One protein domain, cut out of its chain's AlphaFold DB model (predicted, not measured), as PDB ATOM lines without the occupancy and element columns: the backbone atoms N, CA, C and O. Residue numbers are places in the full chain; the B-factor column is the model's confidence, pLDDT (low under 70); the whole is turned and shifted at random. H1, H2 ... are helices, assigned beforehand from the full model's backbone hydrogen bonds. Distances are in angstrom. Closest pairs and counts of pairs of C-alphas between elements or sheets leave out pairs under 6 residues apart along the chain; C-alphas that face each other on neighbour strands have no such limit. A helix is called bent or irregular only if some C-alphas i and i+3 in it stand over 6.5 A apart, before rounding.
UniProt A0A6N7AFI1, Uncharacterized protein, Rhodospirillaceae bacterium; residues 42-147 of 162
ATOM      1  N   PRO A  42      68.742 -36.343 -25.210       93.69
ATOM      2  CA  PRO A  42      68.325 -37.692 -24.818       93.69
ATOM      3  C   PRO A  42      68.607 -38.031 -23.350       93.69
ATOM      4  O   PRO A  42      67.754 -38.628 -22.691       93.69
ATOM      5  N   GLN A  43      69.743 -37.597 -22.794       91.94
ATOM      6  CA  GLN A  43      70.059 -37.807 -21.375       91.94
ATOM      7  C   GLN A  43      69.089 -37.052 -20.454       91.94
ATOM      8  O   GLN A  43      68.556 -37.644 -19.511       91.94
ATOM      9  N   LYS A  44      68.783 -35.782 -20.768       92.31
ATOM     10  CA  LYS A  44      67.810 -34.975 -20.002       92.31
ATOM     11  C   LYS A  44      66.425 -35.626 -19.982       92.31
ATOM     12  O   LYS A  44      65.769 -35.715 -18.942       92.31
ATOM     13  N   THR A  45      65.973 -36.127 -21.130       93.94
ATOM     14  CA  THR A  45      64.651 -36.762 -21.252       93.94
ATOM     15  C   THR A  45      64.592 -38.143 -20.590       93.94
ATOM     16  O   THR A  45      63.572 -38.478 -19.980       93.94
ATOM     17  N   ALA A  46      65.688 -38.910 -20.614       95.06
ATOM     18  CA  ALA A  46      65.789 -40.182 -19.901       95.06
ATOM     19  C   ALA A  46      65.671 -39.989 -18.381       95.06
ATOM     20  O   ALA A  46      64.958 -40.742 -17.710       95.06
ATOM     21  N   LEU A  47      66.317 -38.949 -17.840       94.12
ATOM     22  CA  LEU A  47      66.223 -38.608 -16.423       94.12
ATOM     23  C   LEU A  47      64.780 -38.282 -16.017       94.12
ATOM     24  O   LEU A  47      64.271 -38.836 -15.040       94.12
ATOM     25  N   GLN A  48      64.088 -37.447 -16.799       94.56
ATOM     26  CA  GLN A  48      62.680 -37.122 -16.548       94.56
ATOM     27  C   GLN A  48      61.801 -38.376 -16.556       94.56
ATOM     28  O   GLN A  48      60.968 -38.557 -15.665       94.56
ATOM     29  N   TYR A  49      61.997 -39.287 -17.513       96.94
ATOM     30  CA  TYR A  49      61.242 -40.539 -17.543       96.94
ATOM     31  C   TYR A  49      61.512 -41.425 -16.316       96.94
ATOM     32  O   TYR A  49      60.566 -41.980 -15.740       96.94
ATOM     33  N   ARG A  50      62.771 -41.526 -15.865       96.00
ATOM     34  CA  ARG A  50      63.139 -42.244 -14.631       96.00
ATOM     35  C   ARG A  50      62.465 -41.627 -13.405       96.00
ATOM     36  O   ARG A  50      61.832 -42.362 -12.648       96.00
ATOM     37  N   LYS A  51      62.507 -40.297 -13.263       95.06
ATOM     38  CA  LYS A  51      61.836 -39.554 -12.181       95.06
ATOM     39  C   LYS A  51      60.341 -39.861 -12.129       95.06
ATOM     40  O   LYS A  51      59.840 -40.331 -11.107       95.06
ATOM     41  N   TRP A  52      59.628 -39.693 -13.242       96.81
ATOM     42  CA  TRP A  52      58.185 -39.951 -13.290       96.81
ATOM     43  C   TRP A  52      57.824 -41.424 -13.086       96.81
ATOM     44  O   TRP A  52      56.786 -41.731 -12.499       96.81
ATOM     45  N   SER A  53      58.680 -42.348 -13.524       95.69
ATOM     46  CA  SER A  53      58.500 -43.779 -13.263       95.69
ATOM     47  C   SER A  53      58.643 -44.115 -11.779       95.69
ATOM     48  O   SER A  53      57.831 -44.880 -11.254       95.69
ATOM     49  N   LEU A  54      59.626 -43.514 -11.102       94.12
ATOM     50  CA  LEU A  54      59.822 -43.665  -9.664       94.12
ATOM     51  C   LEU A  54      58.641 -43.090  -8.881       94.12
ATOM     52  O   LEU A  54      58.064 -43.802  -8.064       94.12
ATOM     53  N   ILE A  55      58.238 -41.850  -9.170       94.69
ATOM     54  CA  ILE A  55      57.091 -41.187  -8.530       94.69
ATOM     55  C   ILE A  55      55.827 -42.038  -8.672       94.69
ATOM     56  O   ILE A  55      55.145 -42.310  -7.685       94.69
ATOM     57  N   HIS A  56      55.536 -42.505  -9.890       95.38
ATOM     58  CA  HIS A  56      54.383 -43.365 -10.141       95.38
ATOM     59  C   HIS A  56      54.440 -44.651  -9.311       95.38
ATOM     60  O   HIS A  56      53.439 -45.035  -8.713       95.38
ATOM     61  N   ARG A  57      55.597 -45.327  -9.268       93.50
ATOM     62  CA  ARG A  57      55.789 -46.545  -8.465       93.50
ATOM     63  C   ARG A  57      55.562 -46.267  -6.979       93.50
ATOM     64  O   ARG A  57      54.819 -46.998  -6.340       93.50
ATOM     65  N   VAL A  58      56.149 -45.192  -6.449       91.69
ATOM     66  CA  VAL A  58      56.022 -44.823  -5.033       91.69
ATOM     67  C   VAL A  58      54.567 -44.568  -4.657       91.69
ATOM     68  O   VAL A  58      54.109 -45.111  -3.656       91.69
ATOM     69  N   LEU A  59      53.829 -43.791  -5.451       92.38
ATOM     70  CA  LEU A  59      52.419 -43.511  -5.173       92.38
ATOM     71  C   LEU A  59      51.538 -44.756  -5.321       92.38
ATOM     72  O   LEU A  59      50.644 -44.964  -4.507       92.38
ATOM     73  N   TYR A  60      51.826 -45.611  -6.305       91.88
ATOM     74  CA  TYR A  60      51.117 -46.877  -6.482       91.88
ATOM     75  C   TYR A  60      51.303 -47.817  -5.281       91.88
ATOM     76  O   TYR A  60      50.333 -48.385  -4.785       91.88
ATOM     77  N   ASP A  61      52.538 -47.946  -4.791       90.69
ATOM     78  CA  ASP A  61      52.878 -48.817  -3.663       90.69
ATOM     79  C   ASP A  61      52.430 -48.239  -2.307       90.69
ATOM     80  O   ASP A  61      52.356 -48.967  -1.317       90.69
ATOM     81  N   ASN A  62      52.139 -46.935  -2.240       88.31
ATOM     82  CA  ASN A  62      51.764 -46.230  -1.012       88.31
ATOM     83  C   ASN A  62      50.455 -45.441  -1.203       88.31
ATOM     84  O   ASN A  62      50.463 -44.207  -1.155       88.31
ATOM     85  N   PRO A  63      49.313 -46.129  -1.388       87.38
ATOM     86  CA  PRO A  63      48.037 -45.457  -1.561       87.38
ATOM     87  C   PRO A  63      47.642 -44.732  -0.274       87.38
ATOM     88  O   PRO A  63      47.606 -45.314   0.813       87.38
ATOM     89  N   PHE A  64      47.286 -43.458  -0.387       83.88
ATOM     90  CA  PHE A  64      46.715 -42.710   0.729       83.88
ATOM     91  C   PHE A  64      45.186 -42.731   0.653       83.88
ATOM     92  O   PHE A  64      44.585 -42.632  -0.418       83.88
ATOM     93  N   HIS A  65      44.550 -42.838   1.815       81.44
ATOM     94  CA  HIS A  65      43.099 -42.821   1.944       81.44
ATOM     95  C   HIS A  65      42.674 -41.484   2.538       81.44
ATOM     96  O   HIS A  65      43.192 -41.058   3.571       81.44
ATOM     97  N   VAL A  66      41.727 -40.817   1.883       80.69
ATOM     98  CA  VAL A  66      41.162 -39.560   2.367       80.69
ATOM     99  C   VAL A  66      39.713 -39.804   2.753       80.69
ATOM    100  O   VAL A  66      38.979 -40.456   2.018       80.69
ATOM    101  N   SER A  67      39.309 -39.292   3.914       86.62
ATOM    102  CA  SER A  67      37.923 -39.397   4.369       86.62
ATOM    103  C   SER A  67      36.991 -38.664   3.407       86.62
ATOM    104  O   SER A  67      37.132 -37.458   3.199       86.62
ATOM    105  N   GLU A  68      36.002 -39.381   2.876       83.31
ATOM    106  CA  GLU A  68      34.970 -38.819   1.995       83.31
ATOM    107  C   GLU A  68      34.021 -37.861   2.724       83.31
ATOM    108  O   GLU A  68      33.318 -37.084   2.087       83.31
ATOM    109  N   ARG A  69      34.034 -37.865   4.064       90.25
ATOM    110  CA  ARG A  69      33.240 -36.940   4.889       90.25
ATOM    111  C   ARG A  69      33.780 -35.511   4.878       90.25
ATOM    112  O   ARG A  69      33.087 -34.603   5.321       90.25
ATOM    113  N   LEU A  70      35.026 -35.318   4.447       91.12
ATOM    114  CA  LEU A  70      35.641 -33.997   4.404       91.12
ATOM    115  C   LEU A  70      35.180 -33.229   3.163       91.12
ATOM    116  O   LEU A  70      35.029 -33.841   2.099       91.12
ATOM    117  N   PRO A  71      35.060 -31.895   3.245       91.81
ATOM    118  CA  PRO A  71      34.918 -31.049   2.070       91.81
ATOM    119  C   PRO A  71      36.019 -31.324   1.042       91.81
ATOM    120  O   PRO A  71      37.175 -31.582   1.384       91.81
ATOM    121  N   ARG A  72      35.680 -31.232  -0.245       90.88
ATOM    122  CA  ARG A  72      36.581 -31.642  -1.330       90.88
ATOM    123  C   ARG A  72      37.932 -30.916  -1.325       90.88
ATOM    124  O   ARG A  72      38.956 -31.530  -1.608       90.88
ATOM    125  N   HIS A  73      37.950 -29.631  -0.986       91.81
ATOM    126  CA  HIS A  73      39.189 -28.862  -0.887       91.81
ATOM    127  C   HIS A  73      40.073 -29.333   0.279       91.81
ATOM    128  O   HIS A  73      41.288 -29.400   0.129       91.81
ATOM    129  N   GLU A  74      39.489 -29.733   1.414       93.94
ATOM    130  CA  GLU A  74      40.240 -30.320   2.531       93.94
ATOM    131  C   GLU A  74      40.791 -31.698   2.178       93.94
ATOM    132  O   GLU A  74      41.911 -32.031   2.573       93.94
ATOM    133  N   GLN A  75      40.032 -32.486   1.406       93.19
ATOM    134  CA  GLN A  75      40.524 -33.759   0.896       93.19
ATOM    135  C   GLN A  75      41.827 -33.543   0.113       93.19
ATOM    136  O   GLN A  75      42.834 -34.189   0.404       93.19
ATOM    137  N   TRP A  76      41.830 -32.582  -0.816       93.94
ATOM    138  CA  TRP A  76      43.007 -32.229  -1.609       93.94
ATOM    139  C   TRP A  76      44.152 -31.635  -0.786       93.94
ATOM    140  O   TRP A  76      45.303 -31.998  -1.026       93.94
ATOM    141  N   SER A  77      43.866 -30.808   0.225       94.44
ATOM    142  CA  SER A  77      44.892 -30.302   1.149       94.44
ATOM    143  C   SER A  77      45.645 -31.442   1.834       94.44
ATOM    144  O   SER A  77      46.873 -31.449   1.839       94.44
ATOM    145  N   ARG A  78      44.936 -32.475   2.312       93.44
ATOM    146  CA  ARG A  78      45.584 -33.649   2.923       93.44
ATOM    147  C   ARG A  78      46.456 -34.421   1.934       93.44
ATOM    148  O   ARG A  78      47.520 -34.905   2.315       93.44
ATOM    149  N   VAL A  79      46.031 -34.524   0.671       93.00
ATOM    150  CA  VAL A  79      46.849 -35.132  -0.392       93.00
ATOM    151  C   VAL A  79      48.123 -34.335  -0.630       93.00
ATOM    152  O   VAL A  79      49.203 -34.921  -0.713       93.00
ATOM    153  N   ARG A  80      48.016 -33.008  -0.718       94.44
ATOM    154  CA  ARG A  80      49.163 -32.115  -0.892       94.44
ATOM    155  C   ARG A  80      50.143 -32.251   0.259       94.44
ATOM    156  O   ARG A  80      51.321 -32.462   0.003       94.44
ATOM    157  N   ASP A  81      49.671 -32.215   1.498       92.88
ATOM    158  CA  ASP A  81      50.544 -32.293   2.669       92.88
ATOM    159  C   ASP A  81      51.253 -33.661   2.745       92.88
ATOM    160  O   ASP A  81      52.454 -33.736   3.016       92.88
ATOM    161  N   TYR A  82      50.549 -34.752   2.411       90.81
ATOM    162  CA  TYR A  82      51.160 -36.076   2.262       90.81
ATOM    163  C   TYR A  82      52.221 -36.099   1.151       90.81
ATOM    164  O   TYR A  82      53.324 -36.607   1.357       90.81
ATOM    165  N   THR A  83      51.904 -35.548  -0.019       91.25
ATOM    166  CA  THR A  83      52.792 -35.526  -1.191       91.25
ATOM    167  C   THR A  83      54.034 -34.680  -0.916       91.25
ATOM    168  O   THR A  83      55.146 -35.122  -1.188       91.25
ATOM    169  N   MET A  84      53.874 -33.507  -0.306       90.69
ATOM    170  CA  MET A  84      54.967 -32.609   0.061       90.69
ATOM    171  C   MET A  84      55.916 -33.270   1.062       90.69
ATOM    172  O   MET A  84      57.128 -33.213   0.888       90.69
ATOM    173  N   LYS A  85      55.376 -33.968   2.068       88.81
ATOM    174  CA  LYS A  85      56.184 -34.683   3.066       88.81
ATOM    175  C   LYS A  85      56.981 -35.853   2.476       88.81
ATOM    176  O   LYS A  85      58.033 -36.199   3.007       88.81
ATOM    177  N   ASN A  86      56.446 -36.518   1.453       86.06
ATOM    178  CA  ASN A  86      57.006 -37.771   0.948       86.06
ATOM    179  C   ASN A  86      57.825 -37.607  -0.332       86.06
ATOM    180  O   ASN A  86      58.886 -38.208  -0.432       86.06
ATOM    181  N   LEU A  87      57.331 -36.834  -1.294       89.00
ATOM    182  CA  LEU A  87      57.912 -36.701  -2.629       89.00
ATOM    183  C   LEU A  87      58.610 -35.360  -2.833       89.00
ATOM    184  O   LEU A  87      59.596 -35.316  -3.556       89.00
ATOM    185  N   ALA A  88      58.089 -34.287  -2.227       87.88
ATOM    186  CA  ALA A  88      58.575 -32.916  -2.408       87.88
ATOM    187  C   ALA A  88      58.737 -32.485  -3.888       87.88
ATOM    188  O   ALA A  88      59.523 -31.592  -4.184       87.88
ATOM    189  N   GLU A  89      57.989 -33.096  -4.817       92.69
ATOM    190  CA  GLU A  89      58.056 -32.777  -6.249       92.69
ATOM    191  C   GLU A  89      57.213 -31.522  -6.552       92.69
ATOM    192  O   GLU A  89      55.980 -31.590  -6.434       92.69
ATOM    193  N   PRO A  90      57.829 -30.398  -6.976       92.19
ATOM    194  CA  PRO A  90      57.134 -29.117  -7.130       92.19
ATOM    195  C   PRO A  90      55.958 -29.178  -8.104       92.19
ATOM    196  O   PRO A  90      54.877 -28.691  -7.790       92.19
ATOM    197  N   GLU A  91      56.115 -29.873  -9.237       94.31
ATOM    198  CA  GLU A  91      55.055 -29.957 -10.248       94.31
ATOM    199  C   GLU A  91      53.777 -30.619  -9.701       94.31
ATOM    200  O   GLU A  91      52.662 -30.238 -10.059       94.31
ATOM    201  N   ILE A  92      53.917 -31.598  -8.799       95.19
ATOM    202  CA  ILE A  92      52.758 -32.235  -8.159       95.19
ATOM    203  C   ILE A  92      52.110 -31.272  -7.166       95.19
ATOM    204  O   ILE A  92      50.884 -31.208  -7.084       95.19
ATOM    205  N   VAL A  93      52.916 -30.527  -6.405       94.75
ATOM    206  CA  VAL A  93      52.432 -29.557  -5.413       94.75
ATOM    207  C   VAL A  93      51.655 -28.427  -6.085       94.75
ATOM    208  O   VAL A  93      50.565 -28.089  -5.617       94.75
ATOM    209  N   ASP A  94      52.155 -27.898  -7.199       95.56
ATOM    210  CA  ASP A  94      51.483 -26.855  -7.977       95.56
ATOM    211  C   ASP A  94      50.144 -27.356  -8.521       95.56
ATOM    212  O   ASP A  94      49.099 -26.730  -8.317       95.56
ATOM    213  N   TRP A  95      50.144 -28.544  -9.135       95.31
ATOM    214  CA  TRP A  95      48.920 -29.150  -9.652       95.31
ATOM    215  C   TRP A  95      47.887 -29.407  -8.543       95.31
ATOM    216  O   TRP A  95      46.703 -29.105  -8.712       95.31
ATOM    217  N   LEU A  96      48.318 -29.917  -7.384       94.94
ATOM    218  CA  LEU A  96      47.439 -30.140  -6.231       94.94
ATOM    219  C   LEU A  96      46.896 -28.829  -5.658       94.94
ATOM    220  O   LEU A  96      45.732 -28.779  -5.265       94.94
ATOM    221  N   THR A  97      47.701 -27.766  -5.638       94.81
ATOM    222  CA  THR A  97      47.267 -26.433  -5.196       94.81
ATOM    223  C   THR A  97      46.154 -25.905  -6.098       94.81
ATOM    224  O   THR A  97      45.107 -25.498  -5.597       94.81
ATOM    225  N   GLN A  98      46.291 -26.065  -7.417       93.81
ATOM    226  CA  GLN A  98      45.223 -25.744  -8.364       93.81
ATOM    227  C   GLN A  98      43.937 -26.548  -8.089       93.81
ATOM    228  O   GLN A  98      42.840 -25.991  -8.141       93.81
ATOM    229  N   GLN A  99      44.035 -27.844  -7.759       93.69
ATOM    230  CA  GLN A  99      42.853 -28.650  -7.415       93.69
ATOM    231  C   GLN A  99      42.167 -28.173  -6.125       93.69
ATOM    232  O   GLN A  99      40.937 -28.221  -6.036       93.69
ATOM    233  N   ILE A 100      42.939 -27.713  -5.135       94.19
ATOM    234  CA  ILE A 100      42.408 -27.130  -3.895       94.19
ATOM    235  C   ILE A 100      41.610 -25.866  -4.218       94.19
ATOM    236  O   ILE A 100      40.480 -25.734  -3.746       94.19
ATOM    237  N   ASP A 101      42.155 -24.972  -5.042       93.06
ATOM    238  CA  ASP A 101      41.507 -23.701  -5.374       93.06
ATOM    239  C   ASP A 101      40.236 -23.900  -6.205       93.06
ATOM    240  O   ASP A 101      39.195 -23.329  -5.884       93.06
ATOM    241  N   ILE A 102      40.265 -24.803  -7.193       91.50
ATOM    242  CA  ILE A 102      39.058 -25.202  -7.933       91.50
ATOM    243  C   ILE A 102      37.996 -25.738  -6.963       91.50
ATOM    244  O   ILE A 102      36.836 -25.333  -7.016       91.50
ATOM    245  N   ALA A 103      38.376 -26.620  -6.034       91.44
ATOM    246  CA  ALA A 103      37.440 -27.188  -5.069       91.44
ATOM    247  C   ALA A 103      36.888 -26.150  -4.071       91.44
ATOM    248  O   ALA A 103      35.754 -26.299  -3.613       91.44
ATOM    249  N   ARG A 104      37.659 -25.107  -3.734       92.62
ATOM    250  CA  ARG A 104      37.198 -23.979  -2.906       92.62
ATOM    251  C   ARG A 104      36.180 -23.124  -3.647       92.62
ATOM    252  O   ARG A 104      35.115 -22.862  -3.098       92.62
ATOM    253  N   HIS A 105      36.470 -22.749  -4.888       91.19
ATOM    254  CA  HIS A 105      35.560 -21.949  -5.708       91.19
ATOM    255  C   HIS A 105      34.234 -22.673  -5.966       91.19
ATOM    256  O   HIS A 105      33.166 -22.085  -5.792       91.19
ATOM    257  N   LEU A 106      34.281 -23.978  -6.249       88.31
ATOM    258  CA  LEU A 106      33.076 -24.802  -6.378       88.31
ATOM    259  C   LEU A 106      32.248 -24.834  -5.087       88.31
ATOM    260  O   LEU A 106      31.024 -24.743  -5.146       88.31
ATOM    261  N   ALA A 107      32.896 -24.916  -3.920       88.31
ATOM    262  CA  ALA A 107      32.205 -24.870  -2.628       88.31
ATOM    263  C   ALA A 107      31.546 -23.505  -2.346       88.31
ATOM    264  O   ALA A 107      30.575 -23.442  -1.600       88.31
ATOM    265  N   GLN A 108      32.049 -22.431  -2.958       90.69
ATOM    266  CA  GLN A 108      31.487 -21.078  -2.886       90.69
ATOM    267  C   GLN A 108      30.410 -20.812  -3.956       90.69
ATOM    268  O   GLN A 108      29.864 -19.714  -4.007       90.69
ATOM    269  N   GLY A 109      30.099 -21.789  -4.816       87.44
ATOM    270  CA  GLY A 109      29.125 -21.636  -5.903       87.44
ATOM    271  C   GLY A 109      29.671 -20.947  -7.161       87.44
ATOM    272  O   GLY A 109      28.904 -20.653  -8.076       87.44
ATOM    273  N   ILE A 110      30.984 -20.715  -7.247       84.62
ATOM    274  CA  ILE A 110      31.638 -20.140  -8.429       84.62
ATOM    275  C   ILE A 110      31.883 -21.277  -9.431       84.62
ATOM    276  O   ILE A 110      32.818 -22.065  -9.290       84.62
ATOM    277  N   SER A 111      31.003 -21.390 -10.427       70.81
ATOM    278  CA  SER A 111      30.968 -22.520 -11.374       70.81
ATOM    279  C   SER A 111      31.860 -22.364 -12.611       70.81
ATOM    280  O   SER A 111      31.972 -23.303 -13.400       70.81
ATOM    281  N   ASP A 112      32.530 -21.220 -12.767       75.69
ATOM    282  CA  ASP A 112      33.360 -20.932 -13.946       75.69
ATOM    283  C   ASP A 112      34.613 -21.824 -14.035       75.69
ATOM    284  O   ASP A 112      35.216 -21.986 -15.094       75.69
ATOM    285  N   LEU A 113      34.981 -22.476 -12.928       70.44
ATOM    286  CA  LEU A 113      36.069 -23.444 -12.881       70.44
ATOM    287  C   LEU A 113      35.520 -24.866 -12.888       70.44
ATOM    288  O   LEU A 113      34.927 -25.339 -11.919       70.44
ATOM    289  N   ARG A 114      35.765 -25.583 -13.985       69.00
ATOM    290  CA  ARG A 114      35.397 -26.996 -14.089       69.00
ATOM    291  C   ARG A 114      36.458 -27.872 -13.417       69.00
ATOM    292  O   ARG A 114      37.639 -27.742 -13.741       69.00
ATOM    293  N   PRO A 115      36.071 -28.801 -12.527       71.50
ATOM    294  CA  PRO A 115      37.006 -29.790 -12.015       71.50
ATOM    295  C   PRO A 115      37.454 -30.706 -13.155       71.50
ATOM    296  O   PRO A 115      36.649 -31.097 -14.000       71.50
ATOM    297  N   HIS A 116      38.731 -31.092 -13.161       66.69
ATOM    298  CA  HIS A 116      39.253 -32.025 -14.166       66.69
ATOM    299  C   HIS A 116      38.522 -33.374 -14.135       66.69
ATOM    300  O   HIS A 116      38.302 -33.975 -15.185       66.69
ATOM    301  N   LYS A 117      38.157 -33.862 -12.937       78.56
ATOM    302  CA  LYS A 117      37.419 -35.117 -12.760       78.56
ATOM    303  C   LYS A 117      36.788 -35.225 -11.371       78.56
ATOM    304  O   LYS A 117      37.410 -34.867 -10.368       78.56
ATOM    305  N   ASN A 118      35.590 -35.801 -11.314       75.50
ATOM    306  CA  ASN A 118      34.947 -36.213 -10.067       75.50
ATOM    307  C   ASN A 118      35.344 -37.666  -9.756       75.50
ATOM    308  O   ASN A 118      35.200 -38.541 -10.605       75.50
ATOM    309  N   GLY A 119      35.879 -37.924  -8.563       83.19
ATOM    310  CA  GLY A 119      36.328 -39.258  -8.141       83.19
ATOM    311  C   GLY A 119      37.248 -39.208  -6.917       83.19
ATOM    312  O   GLY A 119      37.577 -38.116  -6.458       83.19
ATOM    313  N   PRO A 120      37.697 -40.338  -6.355       88.00
ATOM    314  CA  PRO A 120      38.616 -40.334  -5.212       88.00
ATOM    315  C   PRO A 120      39.917 -39.574  -5.522       88.00
ATOM    316  O   PRO A 120      40.499 -39.768  -6.591       88.00
ATOM    317  N   CYS A 121      40.397 -38.722  -4.605       91.00
ATOM    318  CA  CYS A 121      41.581 -37.879  -4.846       91.00
ATOM    319  C   CYS A 121      42.814 -38.689  -5.274       91.00
ATOM    320  O   CYS A 121      43.528 -38.285  -6.187       91.00
ATOM    321  N   HIS A 122      43.031 -39.857  -4.657       90.56
ATOM    322  CA  HIS A 122      44.139 -40.747  -5.005       90.56
ATOM    323  C   HIS A 122      44.057 -41.248  -6.453       90.56
ATOM    324  O   HIS A 122      45.043 -41.185  -7.180       90.56
ATOM    325  N   ALA A 123      42.876 -41.687  -6.901       90.94
ATOM    326  CA  ALA A 123      42.688 -42.183  -8.265       90.94
ATOM    327  C   ALA A 123      42.950 -41.084  -9.309       90.94
ATOM    328  O   ALA A 123      43.639 -41.321 -10.299       90.94
ATOM    329  N   VAL A 124      42.455 -39.870  -9.052       92.81
ATOM    330  CA  VAL A 124      42.658 -38.718  -9.943       92.81
ATOM    331  C   VAL A 124      44.134 -38.300  -9.984       92.81
ATOM    332  O   VAL A 124      44.667 -38.058 -11.065       92.81
ATOM    333  N   LEU A 125      44.825 -38.273  -8.837       94.25
ATOM    334  CA  LEU A 125      46.268 -38.017  -8.795       94.25
ATOM    335  C   LEU A 125      47.048 -39.083  -9.580       94.25
ATOM    336  O   LEU A 125      47.911 -38.738 -10.384       94.25
ATOM    337  N   MET A 126      46.737 -40.367  -9.384       95.25
ATOM    338  CA  MET A 126      47.415 -41.463 -10.083       95.25
ATOM    339  C   MET A 126      47.247 -41.379 -11.601       95.25
ATOM    340  O   MET A 126      48.208 -41.593 -12.338       95.25
ATOM    341  N   GLU A 127      46.060 -41.015 -12.085       95.38
ATOM    342  CA  GLU A 127      45.800 -40.806 -13.513       95.38
ATOM    343  C   GLU A 127      46.629 -39.648 -14.092       95.38
ATOM    344  O   GLU A 127      47.205 -39.765 -15.183       95.38
ATOM    345  N   TRP A 128      46.738 -38.545 -13.349       95.94
ATOM    346  CA  TRP A 128      47.568 -37.408 -13.738       95.94
ATOM    347  C   TRP A 128      49.058 -37.788 -13.777       95.94
ATOM    348  O   TRP A 128      49.717 -37.588 -14.800       95.94
ATOM    349  N   VAL A 129      49.573 -38.451 -12.734       96.75
ATOM    350  CA  VAL A 129      50.969 -38.928 -12.669       96.75
ATOM    351  C   VAL A 129      51.275 -39.937 -13.781       96.75
ATOM    352  O   VAL A 129      52.316 -39.848 -14.437       96.75
ATOM    353  N   ALA A 130      50.369 -40.877 -14.061       97.31
ATOM    354  CA  ALA A 130      50.525 -41.824 -15.164       97.31
ATOM    355  C   ALA A 130      50.597 -41.108 -16.525       97.31
ATOM    356  O   ALA A 130      51.355 -41.508 -17.413       97.31
ATOM    357  N   SER A 131      49.851 -40.016 -16.693       97.38
ATOM    358  CA  SER A 131      49.901 -39.188 -17.900       97.38
ATOM    359  C   SER A 131      51.225 -38.430 -18.026       97.38
ATOM    360  O   SER A 131      51.802 -38.413 -19.113       97.38
ATOM    361  N   ARG A 132      51.776 -37.906 -16.921       97.81
ATOM    362  CA  ARG A 132      53.130 -37.322 -16.880       97.81
ATOM    363  C   ARG A 132      54.205 -38.334 -17.270       97.81
ATOM    364  O   ARG A 132      55.019 -38.050 -18.148       97.81
ATOM    365  N   LYS A 133      54.145 -39.548 -16.713       97.75
ATOM    366  CA  LYS A 133      55.042 -40.655 -17.075       97.75
ATOM    367  C   LYS A 133      54.975 -40.988 -18.570       97.75
ATOM    368  O   LYS A 133      56.016 -41.095 -19.212       97.75
ATOM    369  N   ARG A 134      53.770 -41.132 -19.138       98.38
ATOM    370  CA  ARG A 134      53.587 -41.413 -20.577       98.38
ATOM    371  C   ARG A 134      54.142 -40.295 -21.457       98.38
ATOM    372  O   ARG A 134      54.801 -40.586 -22.449       98.38
ATOM    373  N   LYS A 135      53.925 -39.031 -21.077       97.62
ATOM    374  CA  LYS A 135      54.489 -37.879 -21.791       97.62
ATOM    375  C   LYS A 135      56.019 -37.900 -21.761       97.62
ATOM    376  O   LYS A 135      56.636 -37.739 -22.806       97.62
ATOM    377  N   ALA A 136      56.621 -38.143 -20.596       97.12
ATOM    378  CA  ALA A 136      58.074 -38.233 -20.464       97.12
ATOM    379  C   ALA A 136      58.664 -39.361 -21.330       97.12
ATOM    380  O   ALA A 136      59.677 -39.150 -21.991       97.12
ATOM    381  N   LEU A 137      57.995 -40.519 -21.396       97.81
ATOM    382  CA  LEU A 137      58.392 -41.621 -22.275       97.81
ATOM    383  C   LEU A 137      58.340 -41.233 -23.759       97.81
ATOM    384  O   LEU A 137      59.299 -41.469 -24.488       97.81
ATOM    385  N   ALA A 138      57.239 -40.620 -24.203       97.62
ATOM    386  CA  ALA A 138      57.079 -40.200 -25.594       97.62
ATOM    387  C   ALA A 138      58.155 -39.185 -26.008       97.62
ATOM    388  O   ALA A 138      58.785 -39.343 -27.050       97.62
ATOM    389  N   VAL A 139      58.417 -38.190 -25.156       95.56
ATOM    390  CA  VAL A 139      59.468 -37.190 -25.384       95.56
ATOM    391  C   VAL A 139      60.852 -37.843 -25.439       95.56
ATOM    392  O   VAL A 139      61.655 -37.481 -26.292       95.56
ATOM    393  N   HIS A 140      61.129 -38.826 -24.580       96.75
ATOM    394  CA  HIS A 140      62.392 -39.560 -24.622       96.75
ATOM    395  C   HIS A 140      62.565 -40.349 -25.929       96.75
ATOM    396  O   HIS A 140      63.625 -40.286 -26.547       96.75
ATOM    397  N   HIS A 141      61.516 -41.023 -26.408       96.25
ATOM    398  CA  HIS A 141      61.557 -41.704 -27.706       96.25
ATOM    399  C   HIS A 141      61.785 -40.728 -28.867       96.25
ATOM    400  O   HIS A 141      62.545 -41.037 -29.780       96.25
ATOM    401  N   TRP A 142      61.169 -39.544 -28.826       95.19
ATOM    402  CA  TRP A 142      61.416 -38.504 -29.825       95.19
ATOM    403  C   TRP A 142      62.855 -37.990 -29.784       95.19
ATOM    404  O   TRP A 142      63.449 -37.801 -30.839       95.19
ATOM    405  N   ALA A 143      63.433 -37.817 -28.592       94.62
ATOM    406  CA  ALA A 143      64.826 -37.405 -28.439       94.62
ATOM    407  C   ALA A 143      65.799 -38.422 -29.056       94.62
ATOM    408  O   ALA A 143      66.698 -38.030 -29.793       94.62
ATOM    409  N   LEU A 144      65.585 -39.719 -28.808       94.62
ATOM    410  CA  LEU A 144      66.396 -40.792 -29.394       94.62
ATOM    411  C   LEU A 144      66.253 -40.860 -30.920       94.62
ATOM    412  O   LEU A 144      67.237 -41.047 -31.628       94.62
ATOM    413  N   ALA A 145      65.032 -40.696 -31.438       93.12
ATOM    414  CA  ALA A 145      64.793 -40.695 -32.879       93.12
ATOM    415  C   ALA A 145      65.451 -39.492 -33.573       93.12
ATOM    416  O   ALA A 145      65.993 -39.645 -34.664       93.12
ATOM    417  N   ALA A 146      65.425 -38.316 -32.941       90.12
ATOM    418  CA  ALA A 146      66.083 -37.119 -33.454       90.12
ATOM    419  C   ALA A 146      67.610 -37.282 -33.494       90.12
ATOM    420  O   ALA A 146      68.215 -36.992 -34.517       90.12
ATOM    421  N   GLU A 147      68.217 -37.811 -32.426       91.75
ATOM    422  CA  GLU A 147      69.658 -38.101 -32.384       91.75
ATOM    423  C   GLU A 147      70.067 -39.121 -33.458       91.75
ATOM    424  O   GLU A 147      71.069 -38.930 -34.138       91.75
TER     425      GLU A 147
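This is residues 42 to 147 of the 162 residues of an uncharacterized protein of Rhodospirillaceae bacterium (UniProt A0A6N7AFI1). Two pairs of antiparallel helices, H1 with H4 and H2 with H3, make an elongated, bent shape, the two pairs set at an angle and joined where H2 packs on the first residues of H4. H4, the longest helix, folds back along H1, with the first and last printed residues at the far end of that pair. The printed part has 106 residues with four named helices, H1 to H4 in chain order, and no named strand; the class is all helix. It is only just loose, close to compact, with a radius of gyration of the C-alphas of 15.7 A and spans of 51 by 31 by 20 A.

H1, residues 42 to 61, begins at C-alpha 42 (68.325, -37.692, -24.818) and is 28.5 A long from first to last C-alpha. H2, residues 72 to 86, measures 21.4 A. H3, residues 90 to 107, measures 25.7 A. H4, residues 121 to 147, measures 39.3 A and ends at C-alpha 147 (69.658, -38.101, -32.384).

H1 and H4 touch, opposite ways at a shallow tilt of 21 degrees; their closest C-alphas, of Tyr 49 and Ala 136, are 4.9 A apart. H2 and H3 form a helical hairpin at a shallow tilt of 14 degrees, closest at the C-alphas of His 73 and Ile 100, 4.7 A. H2, with residues 75 to 79 alone, touches residues 121 to 122 of H4 at a steep tilt of 53 degrees; the closest C-alphas, of Trp 76 and Cys 121, are 6.7 A apart. H3 and H4 are near each other, and H1 is apart from H2 and H3. In H1, H2, H3 and H4 every O i to N i+4 pair is within hydrogen-bond range.

The C-alphas of Arg 69 and Glu 147 are the two farthest apart, 52.1 A. The printed part has no cut. The link from H3 to H4, residues 108 to 120, is long. Residues 114 and 116 have pLDDT under 70.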